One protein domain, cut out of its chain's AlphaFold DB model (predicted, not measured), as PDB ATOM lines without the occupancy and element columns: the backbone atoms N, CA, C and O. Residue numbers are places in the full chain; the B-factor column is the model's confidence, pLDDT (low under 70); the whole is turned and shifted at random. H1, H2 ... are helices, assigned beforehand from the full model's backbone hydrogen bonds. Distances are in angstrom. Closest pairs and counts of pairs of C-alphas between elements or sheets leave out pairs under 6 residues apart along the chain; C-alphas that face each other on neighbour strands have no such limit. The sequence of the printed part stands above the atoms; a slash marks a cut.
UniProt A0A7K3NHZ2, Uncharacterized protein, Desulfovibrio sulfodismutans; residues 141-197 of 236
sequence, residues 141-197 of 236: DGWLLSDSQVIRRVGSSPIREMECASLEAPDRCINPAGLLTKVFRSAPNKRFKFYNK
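AT A GLANCE: This is residues 141 to 197 of the 236 residues of an uncharacterized protein of Desulfovibrio sulfodismutans (UniProt A0A7K3NHZ2). Three short helices set at steep angles have their centres at the corners of a triangle, and long loops complete an elongated body. H2 and H3 lie on opposite sides of its length, with H1 towards one end; the loop 156 to 175 runs from the far end to H1's end, and the last stretch, 186 to 197, folds back past H3. The printed part has 57 residues with three named helices, in the order H1, H2, H3, and no named strand. The class is all helix, though helices hold 24 of the 57 residues. The whole is compact, with a radius of gyration of the C-alphas of 10.6 A, and spans 33 by 19 by 13 A.

HOW THE PARTS SIT: H3, residues 176 to 185, is the longest helix. H1, residues 141 to 146, touches H3, and their closest C-alphas, those of Gly 142 and Pro 176, are 5.1 A apart. H1 and H3 run the same way at a steep tilt of 68 degrees, only just short of about perpendicular. H2, residues 148 to 155, is close to H3 but not clearly touching, with the C-alphas of Gly 155 and Phe 184 closest at 6.3 A. H2 and H3 run the same way at a steep tilt of 53 degrees. H1 and H2 are close but not clearly touching, with the C-alphas of Leu 145 and Ile 151 closest at 7.6 A; they run opposite ways at a steep tilt of 62 degrees. In H2 and H3 every O i to N i+4 pair is within hydrogen-bond range; in H1 0 of 2 are, beside 3 of 3 O i to N i+3 pairs.

IN THESE COORDINATES: H3 measures 14.1 A from C-alpha 176 at (180.106, 211.907, 212.350) to C-alpha 185 at (191.205, 210.639, 220.985). H2, residues 148 to 155, measures 10.4 A, and H1, residues 141 to 146, measures 9.9 A from C-alpha 141 at (176.133, 214.509, 215.459).

THE WHOLE: The two C-alphas farthest apart are those of Ile 159 and Asp 171, at 33.1 A. The link from H1 to H2 is tight, with 1 residue, and the link from H2 to H3 is long, with 20. The printed part has no cut. Its mean pLDDT is 93.9, and no printed residue is under 70.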
ATOM      1  N   ASP A 141     174.711 214.218 215.241       93.06
ATOM      2  CA  ASP A 141     176.133 214.509 215.459       93.06
ATOM      3  C   ASP A 141     176.774 215.225 214.256       93.06
ATOM      4  O   ASP A 141     177.727 215.982 214.432       93.06
ATOM      5  N   GLY A 142     176.242 215.036 213.041       92.25
ATOM      6  CA  GLY A 142     176.705 215.738 211.845       92.25
ATOM      7  C   GLY A 142     176.646 217.257 211.998       92.25
ATOM      8  O   GLY A 142     177.587 217.948 211.610       92.25
ATOM      9  N   TRP A 143     175.606 217.792 212.651       95.12
ATOM     10  CA  TRP A 143     175.478 219.234 212.904       95.12
ATOM     11  C   TRP A 143     176.664 219.779 213.704       95.12
ATOM     12  O   TRP A 143     177.135 220.883 213.440       95.12
ATOM     13  N   LEU A 144     177.195 218.986 214.634       96.12
ATOM     14  CA  LEU A 144     178.273 219.380 215.543       96.12
ATOM     15  C   LEU A 144     179.621 219.571 214.837       96.12
ATOM     16  O   LEU A 144     180.530 220.173 215.400       96.12
ATOM     17  N   LEU A 145     179.754 219.088 213.599       95.81
ATOM     18  CA  LEU A 145     180.955 219.245 212.779       95.81
ATOM     19  C   LEU A 145     181.032 220.604 212.067       95.81
ATOM     20  O   LEU A 145     182.020 220.887 211.393       95.81
ATOM     21  N   SER A 146     180.011 221.456 212.205       95.81
ATOM     22  CA  SER A 146     179.872 222.693 211.422       95.81
ATOM     23  C   SER A 146     180.952 223.749 211.688       95.81
ATOM     24  O   SER A 146     181.108 224.677 210.897       95.81
ATOM     25  N   ASP A 147     181.671 223.663 212.810       96.62
ATOM     26  CA  ASP A 147     182.718 224.618 213.181       96.62
ATOM     27  C   ASP A 147     183.841 223.913 213.957       96.62
ATOM     28  O   ASP A 147     183.709 223.566 215.134       96.62
ATOM     29  N   SER A 148     184.986 223.733 213.294       96.31
ATOM     30  CA  SER A 148     186.160 223.086 213.882       96.31
ATOM     31  C   SER A 148     186.759 223.866 215.053       96.31
ATOM     32  O   SER A 148     187.395 223.256 215.909       96.31
ATOM     33  N   GLN A 149     186.545 225.184 215.152       96.75
ATOM     34  CA  GLN A 149     187.030 225.979 216.282       96.75
ATOM     35  C   GLN A 149     186.241 225.674 217.556       96.75
ATOM     36  O   GLN A 149     186.817 225.680 218.645       96.75
ATOM     37  N   VAL A 150     184.941 225.377 217.443       97.62
ATOM     38  CA  VAL A 150     184.139 224.961 218.603       97.62
ATOM     39  C   VAL A 150     184.639 223.618 219.121       97.62
ATOM     40  O   VAL A 150     184.968 223.503 220.300       97.62
ATOM     41  N   ILE A 151     184.805 222.640 218.227       97.31
ATOM     42  CA  ILE A 151     185.369 221.330 218.573       97.31
ATOM     43  C   ILE A 151     186.768 221.476 219.178       97.31
ATOM     44  O   ILE A 151     187.058 220.873 220.213       97.31
ATOM     45  N   ARG A 152     187.608 222.342 218.596       96.88
ATOM     46  CA  ARG A 152     188.933 222.677 219.120       96.88
ATOM     47  C   ARG A 152     188.875 223.164 220.561       96.88
ATOM     48  O   ARG A 152     189.578 222.623 221.412       96.88
ATOM     49  N   ARG A 153     188.031 224.158 220.843       97.19
ATOM     50  CA  ARG A 153     187.883 224.737 222.182       97.19
ATOM     51  C   ARG A 153     187.434 223.690 223.195       97.19
ATOM     52  O   ARG A 153     188.003 223.608 224.275       97.19
ATOM     53  N   VAL A 154     186.455 222.872 222.823       97.31
ATOM     54  CA  VAL A 154     185.911 221.802 223.664       97.31
ATOM     55  C   VAL A 154     186.981 220.756 224.014       97.31
ATOM     56  O   VAL A 154     187.121 220.363 225.174       97.31
ATOM     57  N   GLY A 155     187.788 220.346 223.030       97.31
ATOM     58  CA  GLY A 155     188.873 219.379 223.228       97.31
ATOM     59  C   GLY A 155     190.153 219.956 223.849       97.31
ATOM     60  O   GLY A 155     191.039 219.192 224.234       97.31
ATOM     61  N   SER A 156     190.275 221.279 223.968       97.62
ATOM     62  CA  SER A 156     191.443 221.937 224.567       97.62
ATOM     63  C   SER A 156     191.420 221.857 226.094       97.62
ATOM     64  O   SER A 156     190.361 221.777 226.714       97.62
ATOM     65  N   SER A 157     192.596 221.893 226.719       97.00
ATOM     66  CA  SER A 157     192.741 222.054 228.170       97.00
ATOM     67  C   SER A 157     193.216 223.476 228.502       97.00
ATOM     68  O   SER A 157     193.656 224.188 227.599       97.00
ATOM     69  N   PRO A 158     193.210 223.896 229.781       96.19
ATOM     70  CA  PRO A 158     193.760 225.198 230.171       96.19
ATOM     71  C   PRO A 158     195.242 225.391 229.810       96.19
ATOM     72  O   PRO A 158     195.705 226.520 229.716       96.19
ATOM     73  N   ILE A 159     195.988 224.294 229.634       97.19
ATOM     74  CA  ILE A 159     197.445 224.306 229.436       97.19
ATOM     75  C   ILE A 159     197.812 224.057 227.965       97.19
ATOM     76  O   ILE A 159     198.897 224.428 227.526       97.19
ATOM     77  N   ARG A 160     196.938 223.402 227.189       97.31
ATOM     78  CA  ARG A 160     197.239 223.003 225.811       97.31
ATOM     79  C   ARG A 160     196.010 223.098 224.918       97.31
ATOM     80  O   ARG A 160     195.007 222.420 225.153       97.31
ATOM     81  N   GLU A 161     196.145 223.873 223.847       97.19
ATOM     82  CA  GLU A 161     195.165 223.922 222.765       97.19
ATOM     83  C   GLU A 161     195.191 222.610 221.966       97.19
ATOM     84  O   GLU A 161     196.247 222.023 221.714       97.19
ATOM     85  N   MET A 162     194.013 222.112 221.599       96.62
ATOM     86  CA  MET A 162     193.888 220.984 220.685       96.62
ATOM     87  C   MET A 162     194.237 221.438 219.267       96.62
ATOM     88  O   MET A 162     193.771 222.475 218.809       96.62
ATOM     89  N   GLU A 163     194.977 220.633 218.516       94.62
ATOM     90  CA  GLU A 163     195.038 220.808 217.069       94.62
ATOM     91  C   GLU A 163     193.857 220.078 216.432       94.62
ATOM     92  O   GLU A 163     193.608 218.905 216.703       94.62
ATOM     93  N   CYS A 164     193.104 220.781 215.590       91.31
ATOM     94  CA  CYS A 164     192.005 220.194 214.834       91.31
ATOM     95  C   CYS A 164     192.121 220.655 213.388       91.31
ATOM     96  O   CYS A 164     192.052 221.861 213.118       91.31
ATOM     97  N   ALA A 165     192.298 219.691 212.481       88.06
ATOM     98  CA  ALA A 165     192.203 219.922 211.048       88.06
ATOM     99  C   ALA A 165     190.783 220.380 210.674       88.06
ATOM    100  O   ALA A 165     189.850 220.286 211.481       88.06
ATOM    101  N   SER A 166     190.614 220.871 209.443       89.12
ATOM    102  CA  SER A 166     189.275 221.142 208.917       89.12
ATOM    103  C   SER A 166     188.430 219.872 209.000       89.12
ATOM    104  O   SER A 166     188.861 218.806 208.560       89.12
ATOM    105  N   LEU A 167     187.238 219.995 209.578       90.88
ATOM    106  CA  LEU A 167     186.269 218.908 209.627       90.88
ATOM    107  C   LEU A 167     185.554 218.801 208.278       90.88
ATOM    108  O   LEU A 167     185.513 219.754 207.495       90.88
ATOM    109  N   GLU A 168     185.010 217.621 208.008       86.00
ATOM    110  CA  GLU A 168     184.131 217.415 206.866       86.00
ATOM    111  C   GLU A 168     182.820 218.192 207.052       86.00
ATOM    112  O   GLU A 168     182.355 218.387 208.175       86.00
ATOM    113  N   ALA A 169     182.211 218.629 205.947       89.19
ATOM    114  CA  ALA A 169     180.922 219.304 205.998       89.19
ATOM    115  C   ALA A 169     179.852 218.403 206.665       89.19
ATOM    116  O   ALA A 169     179.770 217.220 206.314       89.19
ATOM    117  N   PRO A 170     178.993 218.953 207.547       88.12
ATOM    118  CA  PRO A 170     177.992 218.211 208.323       88.12
ATOM    119  C   PRO A 170     177.206 217.151 207.548       88.12
ATOM    120  O   PRO A 170     177.116 216.006 207.975       88.12
ATOM    121  N   ASP A 171     176.669 217.514 206.382       84.75
ATOM    122  CA  ASP A 171     175.793 216.627 205.608       84.75
ATOM    123  C   ASP A 171     176.551 215.655 204.689       84.75
ATOM    124  O   ASP A 171     175.920 214.819 204.039       84.75
ATOM    125  N   ARG A 172     177.882 215.780 204.598       85.94
ATOM    126  CA  ARG A 172     178.748 214.879 203.822       85.94
ATOM    127  C   ARG A 172     179.393 213.806 204.699       85.94
ATOM    128  O   ARG A 172     179.661 212.716 204.207       85.94
ATOM    129  N   CYS A 173     179.540 214.074 205.998       85.31
ATOM    130  CA  CYS A 173     180.152 213.136 206.926       85.31
ATOM    131  C   CYS A 173     179.250 211.927 207.199       85.31
ATOM    132  O   CYS A 173     178.265 212.015 207.927       85.31
ATOM    133  N   ILE A 174     179.623 210.776 206.637       84.06
ATOM    134  CA  ILE A 174     178.865 209.518 206.739       84.06
ATOM    135  C   ILE A 174     178.835 208.967 208.174       84.06
ATOM    136  O   ILE A 174     177.851 208.356 208.590       84.06
ATOM    137  N   ASN A 175     179.925 209.151 208.925       88.00
ATOM    138  CA  ASN A 175     180.076 208.651 210.292       88.00
ATOM    139  C   ASN A 175     180.576 209.770 211.227       88.00
ATOM    140  O   ASN A 175     181.743 209.759 211.641       88.00
ATOM    141  N   PRO A 176     179.713 210.744 211.560       91.44
ATOM    142  CA  PRO A 176     180.106 211.907 212.350       91.44
ATOM    143  C   PRO A 176     180.554 211.532 213.768       91.44
ATOM    144  O   PRO A 176     181.558 212.054 214.249       91.44
ATOM    145  N   ALA A 177     179.901 210.559 214.413       92.94
ATOM    146  CA  ALA A 177     180.309 210.062 215.730       92.94
ATOM    147  C   ALA A 177     181.705 209.407 215.701       92.94
ATOM    148  O   ALA A 177     182.529 209.626 216.597       92.94
ATOM    149  N   GLY A 178     182.013 208.634 214.653       93.62
ATOM    150  CA  GLY A 178     183.344 208.060 214.438       93.62
ATOM    151  C   GLY A 178     184.414 209.126 214.195       93.62
ATOM    152  O   GLY A 178     185.513 209.028 214.748       93.62
ATOM    153  N   LEU A 179     184.090 210.174 213.430       94.31
ATOM    154  CA  LEU A 179     184.985 211.313 213.221       94.31
ATOM    155  C   LEU A 179     185.254 212.063 214.532       94.31
ATOM    156  O   LEU A 179     186.417 212.289 214.862       94.31
ATOM    157  N   LEU A 180     184.219 212.372 215.319       95.75
ATOM    158  CA  LEU A 180     184.367 213.013 216.633       95.75
ATOM    159  C   LEU A 180     185.197 212.152 217.591       95.75
ATOM    160  O   LEU A 180     186.098 212.661 218.255       95.75
ATOM    161  N   THR A 181     184.981 210.834 217.596       96.25
ATOM    162  CA  THR A 181     185.807 209.891 218.367       96.25
ATOM    163  C   THR A 181     187.279 209.958 217.955       96.25
ATOM    164  O   THR A 181     188.159 209.969 218.816       96.25
ATOM    165  N   LYS A 182     187.571 210.016 216.649       95.56
ATOM    166  CA  LYS A 182     188.943 210.142 216.135       95.56
ATOM    167  C   LYS A 182     189.576 211.472 216.548       95.56
ATOM    168  O   LYS A 182     190.711 211.462 217.012       95.56
ATOM    169  N   VAL A 183     188.847 212.579 216.403       95.12
ATOM    170  CA  VAL A 183     189.319 213.930 216.748       95.12
ATOM    171  C   VAL A 183     189.625 214.034 218.241       95.12
ATOM    172  O   VAL A 183     190.707 214.479 218.621       95.12
ATOM    173  N   PHE A 184     188.719 213.568 219.102       96.56
ATOM    174  CA  PHE A 184     188.905 213.713 220.541       96.56
ATOM    175  C   PHE A 184     189.865 212.700 221.170       96.56
ATOM    176  O   PHE A 184     190.368 212.937 222.267       96.56
ATOM    177  N   ARG A 185     190.208 211.602 220.485       95.81
ATOM    178  CA  ARG A 185     191.205 210.639 220.985       95.81
ATOM    179  C   ARG A 185     192.566 211.289 221.263       95.81
ATOM    180  O   ARG A 185     193.258 210.872 222.190       95.81
ATOM    181  N   SER A 186     192.938 212.297 220.472       92.94
ATOM    182  CA  SER A 186     194.164 213.091 220.635       92.94
ATOM    183  C   SER A 186     193.960 214.392 221.418       92.94
ATOM    184  O   SER A 186     194.896 215.185 221.526       92.94
ATOM    185  N   ALA A 187     192.762 214.638 221.958       96.06
ATOM    186  CA  ALA A 187     192.459 215.867 222.677       96.06
ATOM    187  C   ALA A 187     193.275 215.978 223.979       96.06
ATOM    188  O   ALA A 187     193.323 215.024 224.764       96.06
ATOM    189  N   PRO A 188     193.869 217.150 224.272       97.00
ATOM    190  CA  PRO A 188     194.462 217.431 225.578       97.00
ATOM    191  C   PRO A 188     193.456 217.324 226.734       97.00
ATOM    192  O   PRO A 188     193.829 216.957 227.851       97.00
ATOM    193  N   ASN A 189     192.180 217.637 226.484       96.81
ATOM    194  CA  ASN A 189     191.115 217.487 227.467       96.81
ATOM    195  C   ASN A 189     190.733 216.012 227.650       96.81
ATOM    196  O   ASN A 189     189.986 215.434 226.858       96.81
ATOM    197  N   LYS A 190     191.202 215.412 228.751       95.44
ATOM    198  CA  LYS A 190     190.957 213.999 229.083       95.44
ATOM    199  C   LYS A 190     189.473 213.639 229.197       95.44
ATOM    200  O   LYS A 190     189.155 212.475 228.973       95.44
ATOM    201  N   ARG A 191     188.582 214.601 229.490       95.94
ATOM    202  CA  ARG A 191     187.130 214.357 229.535       95.94
ATOM    203  C   ARG A 191     186.602 213.883 228.181       95.94
ATOM    204  O   ARG A 191     185.783 212.979 228.131       95.94
ATOM    205  N   PHE A 192     187.163 214.404 227.090       94.88
ATOM    206  CA  PHE A 192     186.739 214.070 225.732       94.88
ATOM    207  C   PHE A 192     187.460 212.869 225.123       94.88
ATOM    208  O   PHE A 192     187.035 212.386 224.077       94.88
ATOM    209  N   LYS A 193     188.506 212.339 225.776       90.75
ATOM    210  CA  LYS A 193     189.354 211.261 225.232       90.75
ATOM    211  C   LYS A 193     188.550 210.065 224.708       90.75
ATOM    212  O   LYS A 193     188.937 209.449 223.715       90.75
ATOM    213  N   PHE A 194     187.437 209.755 225.369       93.06
ATOM    214  CA  PHE A 194     186.459 208.771 224.924       93.06
ATOM    215  C   PHE A 194     185.158 209.493 224.609       93.06
ATOM    216  O   PHE A 194     184.410 209.846 225.515       93.06
ATOM    217  N   TYR A 195     184.912 209.749 223.325       95.69
ATOM    218  CA  TYR A 195     183.709 210.451 222.908       95.69
ATOM    219  C   TYR A 195     182.448 209.704 223.375       95.69
ATOM    220  O   TYR A 195     182.182 208.584 222.946       95.69
ATOM    221  N   ASN A 196     181.684 210.337 224.263       95.56
ATOM    222  CA  ASN A 196     180.404 209.876 224.764       95.56
ATOM    223  C   ASN A 196     179.305 210.744 224.139       95.56
ATOM    224  O   ASN A 196     179.198 211.922 224.474       95.56
ATOM    225  N   LYS A 197     178.497 210.169 223.239       94.12
ATOM    226  CA  LYS A 197     177.463 210.906 222.491       94.12
ATOM    227  C   LYS A 197     176.504 211.672 223.413       94.12
ATOM    228  O   LYS A 197     176.234 212.843 223.173       94.12
TER     229      LYS A 197